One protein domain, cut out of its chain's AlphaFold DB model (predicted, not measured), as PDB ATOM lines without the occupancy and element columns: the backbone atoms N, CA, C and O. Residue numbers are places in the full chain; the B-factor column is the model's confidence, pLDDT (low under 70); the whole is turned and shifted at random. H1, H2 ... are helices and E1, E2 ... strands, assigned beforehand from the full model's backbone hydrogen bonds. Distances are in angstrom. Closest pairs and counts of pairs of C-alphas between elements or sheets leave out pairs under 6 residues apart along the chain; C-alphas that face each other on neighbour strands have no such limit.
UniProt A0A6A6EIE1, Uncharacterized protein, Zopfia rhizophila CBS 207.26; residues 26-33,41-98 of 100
ATOM      1  N   ALA A  26      44.234  -6.714 -26.925       93.50
ATOM      2  CA  ALA A  26      45.474  -7.449 -27.108       93.50
ATOM      3  C   ALA A  26      46.585  -6.769 -26.297       93.50
ATOM      4  O   ALA A  26      46.535  -5.559 -26.062       93.50
ATOM      5  N   THR A  27      47.581  -7.537 -25.863       96.19
ATOM      6  CA  THR A  27      48.741  -7.015 -25.129       96.19
ATOM      7  C   THR A  27      49.977  -7.135 -25.999       96.19
ATOM      8  O   THR A  27      50.234  -8.189 -26.579       96.19
ATOM      9  N   TRP A  28      50.751  -6.058 -26.067       96.19
ATOM     10  CA  TRP A  28      52.043  -6.048 -26.736       96.19
ATOM     11  C   TRP A  28      53.169  -6.370 -25.759       96.19
ATOM     12  O   TRP A  28      53.198  -5.830 -24.654       96.19
ATOM     13  N   TYR A  29      54.136  -7.162 -26.212       96.56
ATOM     14  CA  TYR A  29      55.363  -7.471 -25.487       96.56
ATOM     15  C   TYR A  29      56.599  -7.140 -26.337       96.56
ATOM     16  O   TYR A  29      56.587  -7.392 -27.544       96.56
ATOM     17  N   PRO A  30      57.666  -6.590 -25.723       95.25
ATOM     18  CA  PRO A  30      57.686  -6.057 -24.352       95.25
ATOM     19  C   PRO A  30      56.874  -4.753 -24.217       95.25
ATOM     20  O   PRO A  30      56.508  -4.354 -23.117       95.25
ATOM     21  N   LYS A  31      56.607  -4.088 -25.345       94.56
ATOM     22  CA  LYS A  31      55.800  -2.873 -25.470       94.56
ATOM     23  C   LYS A  31      55.242  -2.774 -26.896       94.56
ATOM     24  O   LYS A  31      55.759  -3.467 -27.776       94.56
ATOM     25  N   PRO A  32      54.248  -1.913 -27.156       93.44
ATOM     26  CA  PRO A  32      53.793  -1.654 -28.517       93.44
ATOM     27  C   PRO A  32      54.936  -1.124 -29.407       93.44
ATOM     28  O   PRO A  32      55.736  -0.310 -28.931       93.44
ATOM     29  N   PRO A  33      55.046  -1.575 -30.669       92.88
ATOM     30  CA  PRO A  33      55.966  -0.989 -31.637       92.88
ATOM     31  C   PRO A  33      55.519   0.424 -32.026       92.88
ATOM     32  O   PRO A  33      54.322   0.713 -32.083       92.88
ATOM     33  N   LYS A  41      57.245  -9.087 -40.516       78.12
ATOM     34  CA  LYS A  41      58.369 -10.003 -40.253       78.12
ATOM     35  C   LYS A  41      58.928  -9.892 -38.831       78.12
ATOM     36  O   LYS A  41      59.616 -10.801 -38.380       78.12
ATOM     37  N   ASN A  42      58.625  -8.798 -38.130       88.69
ATOM     38  CA  ASN A  42      59.118  -8.507 -36.786       88.69
ATOM     39  C   ASN A  42      58.069  -8.754 -35.692       88.69
ATOM     40  O   ASN A  42      58.357  -8.484 -34.525       88.69
ATOM     41  N   ILE A  43      56.865  -9.218 -36.042       94.12
ATOM     42  CA  ILE A  43      55.744  -9.352 -35.107       94.12
ATOM     43  C   ILE A  43      55.307 -10.811 -35.038       94.12
ATOM     44  O   ILE A  43      54.850 -11.384 -36.023       94.12
ATOM     45  N   ALA A  44      55.393 -11.396 -33.849       95.25
ATOM     46  CA  ALA A  44      54.769 -12.672 -33.549       95.25
ATOM     47  C   ALA A  44      53.336 -12.453 -33.050       95.25
ATOM     48  O   ALA A  44      53.100 -11.665 -32.136       95.25
ATOM     49  N   LEU A  45      52.377 -13.181 -33.618       94.00
ATOM     50  CA  LEU A  45      51.016 -13.263 -33.093       94.00
ATOM     51  C   LEU A  45      50.905 -14.524 -32.231       94.00
ATOM     52  O   LEU A  45      50.990 -15.635 -32.754       94.00
ATOM     53  N   HIS A  46      50.752 -14.358 -30.919       95.06
ATOM     54  CA  HIS A  46      50.733 -15.465 -29.966       95.06
ATOM     55  C   HIS A  46      49.339 -15.655 -29.367       95.06
ATOM     56  O   HIS A  46      48.870 -14.838 -28.577       95.06
ATOM     57  N   PHE A  47      48.685 -16.757 -29.728       93.56
ATOM     58  CA  PHE A  47      47.440 -17.186 -29.100       93.56
ATOM     59  C   PHE A  47      47.763 -18.021 -27.864       93.56
ATOM     60  O   PHE A  47      48.449 -19.040 -27.971       93.56
ATOM     61  N   HIS A  48      47.267 -17.586 -26.706       93.69
ATOM     62  CA  HIS A  48      47.430 -18.338 -25.467       93.69
ATOM     63  C   HIS A  48      46.718 -19.692 -25.532       93.69
ATOM     64  O   HIS A  48      45.818 -19.912 -26.352       93.69
ATOM     65  N   GLY A  49      47.137 -20.589 -24.639       90.31
ATOM     66  CA  GLY A  49      46.566 -21.919 -24.472       90.31
ATOM     67  C   GLY A  49      45.183 -21.902 -23.814       90.31
ATOM     68  O   GLY A  49      44.327 -21.088 -24.136       90.31
ATOM     69  N   GLY A  50      44.925 -22.872 -22.938       89.88
ATOM     70  CA  GLY A  50      43.670 -22.919 -22.181       89.88
ATOM     71  C   GLY A  50      42.453 -23.439 -22.955       89.88
ATOM     72  O   GLY A  50      41.338 -23.420 -22.432       89.88
ATOM     73  N   GLY A  51      42.635 -23.927 -24.189       90.19
ATOM     74  CA  GLY A  51      41.588 -24.609 -24.964       90.19
ATOM     75  C   GLY A  51      40.339 -23.758 -25.202       90.19
ATOM     76  O   GLY A  51      39.224 -24.278 -25.161       90.19
ATOM     77  N   TYR A  52      40.522 -22.447 -25.386       90.38
ATOM     78  CA  TYR A  52      39.452 -21.453 -25.495       90.38
ATOM     79  C   TYR A  52      38.561 -21.323 -24.252       90.38
ATOM     80  O   TYR A  52      37.425 -20.860 -24.358       90.38
ATOM     81  N   LYS A  53      39.018 -21.761 -23.079       89.62
ATOM     82  CA  LYS A  53      38.267 -21.685 -21.814       89.62
ATOM     83  C   LYS A  53      38.984 -20.908 -20.726       89.62
ATOM     84  O   LYS A  53      38.316 -20.362 -19.855       89.62
ATOM     85  N   LEU A  54      40.307 -20.934 -20.756       89.75
ATOM     86  CA  LEU A  54      41.181 -20.419 -19.715       89.75
ATOM     87  C   LEU A  54      42.261 -19.544 -20.341       89.75
ATOM     88  O   LEU A  54      42.449 -19.574 -21.558       89.75
ATOM     89  N   ASP A  55      42.971 -18.845 -19.462       92.06
ATOM     90  CA  ASP A  55      44.061 -17.922 -19.760       92.06
ATOM     91  C   ASP A  55      43.604 -16.656 -20.495       92.06
ATOM     92  O   ASP A  55      42.449 -16.508 -20.903       92.06
ATOM     93  N   ASP A  56      44.526 -15.710 -20.610       91.06
ATOM     94  CA  ASP A  56      44.301 -14.431 -21.250       91.06
ATOM     95  C   ASP A  56      45.596 -13.867 -21.863       91.06
ATOM     96  O   ASP A  56      46.709 -14.233 -21.500       91.06
ATOM     97  N   GLY A  57      45.496 -12.899 -22.774       90.81
ATOM     98  CA  GLY A  57      46.655 -12.275 -23.426       90.81
ATOM     99  C   GLY A  57      47.555 -11.427 -22.506       90.81
ATOM    100  O   GLY A  57      48.457 -10.732 -22.988       90.81
ATOM    101  N   ARG A  58      47.299 -11.387 -21.196       94.94
ATOM    102  CA  ARG A  58      47.970 -10.517 -20.212       94.94
ATOM    103  C   ARG A  58      49.167 -11.203 -19.559       94.94
ATOM    104  O   ARG A  58      49.395 -12.393 -19.726       94.94
ATOM    105  N   ILE A  59      49.954 -10.418 -18.823       94.56
ATOM    106  CA  ILE A  59      51.282 -10.823 -18.336       94.56
ATOM    107  C   ILE A  59      51.271 -12.102 -17.492       94.56
ATOM    108  O   ILE A  59      52.247 -12.845 -17.534       94.56
ATOM    109  N   ALA A  60      50.179 -12.357 -16.764       95.31
ATOM    110  CA  ALA A  60      50.031 -13.535 -15.917       95.31
ATOM    111  C   ALA A  60      50.132 -14.842 -16.717       95.31
ATOM    112  O   ALA A  60      50.821 -15.757 -16.273       95.31
ATOM    113  N   ASP A  61      49.538 -14.884 -17.913       95.31
ATOM    114  CA  ASP A  61      49.464 -16.109 -18.714       95.31
ATOM    115  C   ASP A  61      50.375 -16.046 -19.951       95.31
ATOM    116  O   ASP A  61      51.003 -17.035 -20.324       95.31
ATOM    117  N   CYS A  62      50.528 -14.864 -20.557       96.38
ATOM    118  CA  CYS A  62      51.315 -14.670 -21.777       96.38
ATOM    119  C   CYS A  62      52.712 -14.083 -21.567       96.38
ATOM    120  O   CYS A  62      53.494 -14.079 -22.515       96.38
ATOM    121  N   GLY A  63      53.069 -13.595 -20.375       94.75
ATOM    122  CA  GLY A  63      54.355 -12.918 -20.167       94.75
ATOM    123  C   GLY A  63      55.555 -13.817 -20.476       94.75
ATOM    124  O   GLY A  63      56.405 -13.472 -21.294       94.75
ATOM    125  N   PHE A  64      55.599 -14.998 -19.857       95.94
ATOM    126  CA  PHE A  64      56.675 -15.964 -20.080       95.94
ATOM    127  C   PHE A  64      56.674 -16.553 -21.508       95.94
ATOM    128  O   PHE A  64      57.726 -16.516 -22.151       95.94
ATOM    129  N   PRO A  65      55.534 -17.017 -22.066       95.12
ATOM    130  CA  PRO A  65      55.481 -17.464 -23.459       95.12
ATOM    131  C   PRO A  65      55.911 -16.397 -24.474       95.12
ATOM    132  O   PRO A  65      56.627 -16.717 -25.422       95.12
ATOM    133  N   ALA A  66      55.527 -15.132 -24.274       96.69
ATOM    134  CA  ALA A  66      55.924 -14.046 -25.165       96.69
ATOM    135  C   ALA A  66      57.444 -13.838 -25.164       96.69
ATOM    136  O   ALA A  66      58.030 -13.694 -26.233       96.69
ATOM    137  N   ILE A  67      58.096 -13.888 -23.995       96.31
ATOM    138  CA  ILE A  67      59.563 -13.802 -23.890       96.31
ATOM    139  C   ILE A  67      60.223 -14.962 -24.639       96.31
ATOM    140  O   ILE A  67      61.112 -14.729 -25.450       96.31
ATOM    141  N   LEU A  68      59.740 -16.195 -24.451       97.12
ATOM    142  CA  LEU A  68      60.286 -17.350 -25.168       97.12
ATOM    143  C   LEU A  68      60.185 -17.198 -26.688       97.12
ATOM    144  O   LEU A  68      61.134 -17.530 -27.396       97.12
ATOM    145  N   VAL A  69      59.060 -16.693 -27.197       95.44
ATOM    146  CA  VAL A  69      58.890 -16.436 -28.634       95.44
ATOM    147  C   VAL A  69      59.895 -15.393 -29.126       95.44
ATOM    148  O   VAL A  69      60.506 -15.591 -30.174       95.44
ATOM    149  N   LEU A  70      60.096 -14.308 -28.381       96.00
ATOM    150  CA  LEU A  70      61.035 -13.250 -28.757       96.00
ATOM    151  C   LEU A  70      62.501 -13.700 -28.687       96.00
ATOM    152  O   LEU A  70      63.290 -13.327 -29.548       96.00
ATOM    153  N   ASP A  71      62.857 -14.542 -27.718       97.12
ATOM    154  CA  ASP A  71      64.231 -15.030 -27.553       97.12
ATOM    155  C   ASP A  71      64.619 -16.089 -28.599       97.12
ATOM    156  O   ASP A  71      65.801 -16.285 -28.883       97.12
ATOM    157  N   ASN A  72      63.634 -16.785 -29.178       96.31
ATOM    158  CA  ASN A  72      63.861 -17.943 -30.053       96.31
ATOM    159  C   ASN A  72      63.395 -17.730 -31.499       96.31
ATOM    160  O   ASN A  72      63.419 -18.664 -32.302       96.31
ATOM    161  N   THR A  73      62.969 -16.520 -31.856       93.56
ATOM    162  CA  THR A  73      62.563 -16.183 -33.224       93.56
ATOM    163  C   THR A  73      63.130 -14.826 -33.639       93.56
ATOM    164  O   THR A  73      63.550 -14.044 -32.792       93.56
ATOM    165  N   PRO A  74      63.130 -14.488 -34.939       93.00
ATOM    166  CA  PRO A  74      63.488 -13.142 -35.390       93.00
ATOM    167  C   PRO A  74      62.485 -12.045 -34.989       93.00
ATOM    168  O   PRO A  74      62.727 -10.871 -35.279       93.00
ATOM    169  N   ALA A  75      61.347 -12.399 -34.377       94.75
ATOM    170  CA  ALA A  75      60.348 -11.428 -33.963       94.75
ATOM    171  C   ALA A  75      60.908 -10.505 -32.874       94.75
ATOM    172  O   ALA A  75      61.593 -10.927 -31.949       94.75
ATOM    173  N   ARG A  76      60.580  -9.219 -32.974       95.31
ATOM    174  CA  ARG A  76      60.970  -8.180 -32.008       95.31
ATOM    175  C   ARG A  76      59.822  -7.781 -31.091       95.31
ATOM    176  O   ARG A  76      60.057  -7.210 -30.030       95.31
ATOM    177  N   TYR A  77      58.598  -8.072 -31.519       96.75
ATOM    178  CA  TYR A  77      57.373  -7.789 -30.793       96.75
ATOM    179  C   TYR A  77      56.479  -9.017 -30.813       96.75
ATOM    180  O   TYR A  77      56.412  -9.724 -31.817       96.75
ATOM    181  N   ALA A  78      55.774  -9.251 -29.714       96.56
ATOM    182  CA  ALA A  78      54.720 -10.248 -29.651       96.56
ATOM    183  C   ALA A  78      53.399  -9.553 -29.327       96.56
ATOM    184  O   ALA A  78      53.327  -8.741 -28.404       96.56
ATOM    185  N   LEU A  79      52.357  -9.874 -30.085       95.38
ATOM    186  CA  LEU A  79      50.990  -9.464 -29.818       95.38
ATOM    187  C   LEU A  79      50.225 -10.673 -29.282       95.38
ATOM    188  O   LEU A  79      50.155 -11.698 -29.958       95.38
ATOM    189  N   CYS A  80      49.659 -10.547 -28.085       96.31
ATOM    190  CA  CYS A  80      48.868 -11.592 -27.437       96.31
ATOM    191  C   CYS A  80      47.395 -11.158 -27.332       96.31
ATOM    192  O   CYS A  80      47.063 -10.353 -26.450       96.31
ATOM    193  N   PRO A  81      46.517 -11.642 -28.228       93.88
ATOM    194  CA  PRO A  81      45.072 -11.413 -28.193       93.88
ATOM    195  C   PRO A  81      44.404 -11.842 -26.880       93.88
ATOM    196  O   PRO A  81      44.763 -12.867 -26.308       93.88
ATOM    197  N   GLN A  82      43.392 -11.089 -26.446       92.94
ATOM    198  CA  GLN A  82      42.429 -11.462 -25.399       92.94
ATOM    199  C   GLN A  82      41.140 -12.001 -26.040       92.94
ATOM    200  O   GLN A  82      40.082 -11.376 -25.932       92.94
ATOM    201  N   TYR A  83      41.241 -13.089 -26.809       91.31
ATOM    202  CA  TYR A  83      40.108 -13.597 -27.587       91.31
ATOM    203  C   TYR A  83      38.950 -14.070 -26.676       91.31
ATOM    204  O   TYR A  83      39.186 -14.483 -25.539       91.31
ATOM    205  N   PRO A  84      37.687 -14.043 -27.147       91.25
ATOM    206  CA  PRO A  84      36.547 -14.477 -26.340       91.25
ATOM    207  C   PRO A  84      36.653 -15.941 -25.883       91.25
ATOM    208  O   PRO A  84      36.767 -16.858 -26.701       91.25
ATOM    209  N   LEU A  85      36.567 -16.171 -24.570       92.06
ATOM    210  CA  LEU A  85      36.592 -17.508 -23.975       92.06
ATOM    211  C   LEU A  85      35.200 -18.134 -23.975       92.06
ATOM    212  O   LEU A  85      34.224 -17.498 -23.597       92.06
ATOM    213  N   SER A  86      35.111 -19.420 -24.297       90.00
ATOM    214  CA  SER A  86      33.863 -20.192 -24.372       90.00
ATOM    215  C   SER A  86      33.091 -20.339 -23.052       90.00
ATOM    216  O   SER A  86      31.957 -20.811 -23.053       90.00
ATOM    217  N   PHE A  87      33.693 -19.969 -21.917       86.88
ATOM    218  CA  PHE A  87      32.993 -19.895 -20.631       86.88
ATOM    219  C   PHE A  87      32.257 -18.558 -20.433       86.88
ATOM    220  O   PHE A  87      31.346 -18.472 -19.610       86.88
ATOM    221  N   ASN A  88      32.608 -17.517 -21.195       87.44
ATOM    222  CA  ASN A  88      31.919 -16.237 -21.121       87.44
ATOM    223  C   ASN A  88      30.506 -16.356 -21.718       87.44
ATOM    224  O   ASN A  88      30.314 -17.033 -22.734       87.44
ATOM    225  N   PRO A  89      29.500 -15.676 -21.139       86.19
ATOM    226  CA  PRO A  89      28.155 -15.653 -21.702       86.19
ATOM    227  C   PRO A  89      28.163 -15.217 -23.173       86.19
ATOM    228  O   PRO A  89      28.762 -14.207 -23.524       86.19
ATOM    229  N   GLY A  90      27.504 -15.992 -24.036       83.38
ATOM    230  CA  GLY A  90      27.409 -15.697 -25.472       83.38
ATOM    231  C   GLY A  90      28.651 -16.055 -26.297       83.38
ATOM    232  O   GLY A  90      28.572 -16.054 -27.520       83.38
ATOM    233  N   CYS A  91      29.759 -16.439 -25.663       86.94
ATOM    234  CA  CYS A  91      30.981 -16.823 -26.358       86.94
ATOM    235  C   CYS A  91      30.973 -18.332 -26.614       86.94
ATOM    236  O   CYS A  91      31.064 -19.144 -25.698       86.94
ATOM    237  N   ARG A  92      30.847 -18.735 -27.875       89.38
ATOM    238  CA  ARG A  92      30.893 -20.138 -28.313       89.38
ATOM    239  C   ARG A  92      31.539 -20.211 -29.680       89.38
ATOM    240  O   ARG A  92      31.725 -19.181 -30.312       89.38
ATOM    241  N   PHE A  93      31.915 -21.403 -30.133       91.12
ATOM    242  CA  PHE A  93      32.493 -21.537 -31.467       91.12
ATOM    243  C   PHE A  93      31.560 -20.899 -32.519       91.12
ATOM    244  O   PHE A  93      30.371 -21.231 -32.508       91.12
ATOM    245  N   PRO A  94      32.063 -20.018 -33.411       91.62
ATOM    246  CA  PRO A  94      33.475 -19.691 -33.685       91.62
ATOM    247  C   PRO A  94      34.005 -18.362 -33.080       91.62
ATOM    248  O   PRO A  94      34.968 -17.809 -33.602       91.62
ATOM    249  N   ALA A  95      33.436 -17.841 -31.986       90.81
ATOM    250  CA  ALA A  95      33.728 -16.513 -31.410       90.81
ATOM    251  C   ALA A  95      35.223 -16.209 -31.213       90.81
ATOM    252  O   ALA A  95      35.676 -15.124 -31.564       90.81
ATOM    253  N   ALA A  96      36.006 -17.175 -30.717       90.19
ATOM    254  CA  ALA A  96      37.451 -17.014 -30.515       90.19
ATOM    255  C   ALA A  96      38.224 -16.703 -31.812       90.19
ATOM    256  O   ALA A  96      39.313 -16.139 -31.763       90.19
ATOM    257  N   PHE A  97      37.657 -17.063 -32.966       87.38
ATOM    258  CA  PHE A  97      38.231 -16.848 -34.291       87.38
ATOM    259  C   PHE A  97      37.564 -15.695 -35.049       87.38
ATOM    260  O   PHE A  97      38.093 -15.241 -36.058       87.38
ATOM    261  N   GLN A  98      36.400 -15.213 -34.602       82.94
ATOM    262  CA  GLN A  98      35.684 -14.103 -35.246       82.94
ATOM    263  C   GLN A  98      36.204 -12.740 -34.773       82.94
ATOM    264  O   GLN A  98      35.463 -11.785 -34.550       82.94
TER     265      GLN A  98
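What this domain is: This is residues 26 to 33 and 41 to 98 of the 100 residues of an uncharacterized protein of Zopfia rhizophila CBS 207.26 (UniProt A0A6A6EIE1). Little of this domain is regular structure: a small sheet, E1 E3 E2, has one helix, H1, packed over one face, and residues 82 to 98, with no named element, extend the longest axis. The 66 printed residues include E1, E2, H1 and E3 in that order; sheet and class are mixed, with under half of the residues in named elements. It is compact, radius of gyration of the C-alphas 12.4 A, yet elongated, 36 by 22 by 18 A.

How they stand to each other: E1, residues 26 to 29, is antiparallel to E3, residues 77 to 81; N 27 and O 80, 2.9 A apart, are within hydrogen-bond range. E2, residues 43 to 45, is parallel to E3, with N 44 and O 77 at 2.8 A. H1, residues 59 to 72, makes two layers with the sheet, at a height over the sheet of 8.9 A; its closest C-alpha pair with E3 is Ala 66 and Ala 78, 6.0 A. E2, H1 and E3 form a strand-helix-strand unit, parallel strands joined through a helix, with a right-handed crossover. In H1, 8 of 10 O i to N i+4 pairs are within range.

Where its parts are: E1, 10.0 A, begins at C-alpha 26 (45.474, -7.449, -27.108). E2 measures 6.5 A, H1 18.6 A. E3, 13.1 A, ends at C-alpha 81 (45.072, -11.413, -28.193).

The domain as a whole: Residues 34 to 40 are not printed; C-alphas 33 and 41 are 12.7 A apart. The E2 to H1 link is long. No printed residue is under 70 in pLDDT.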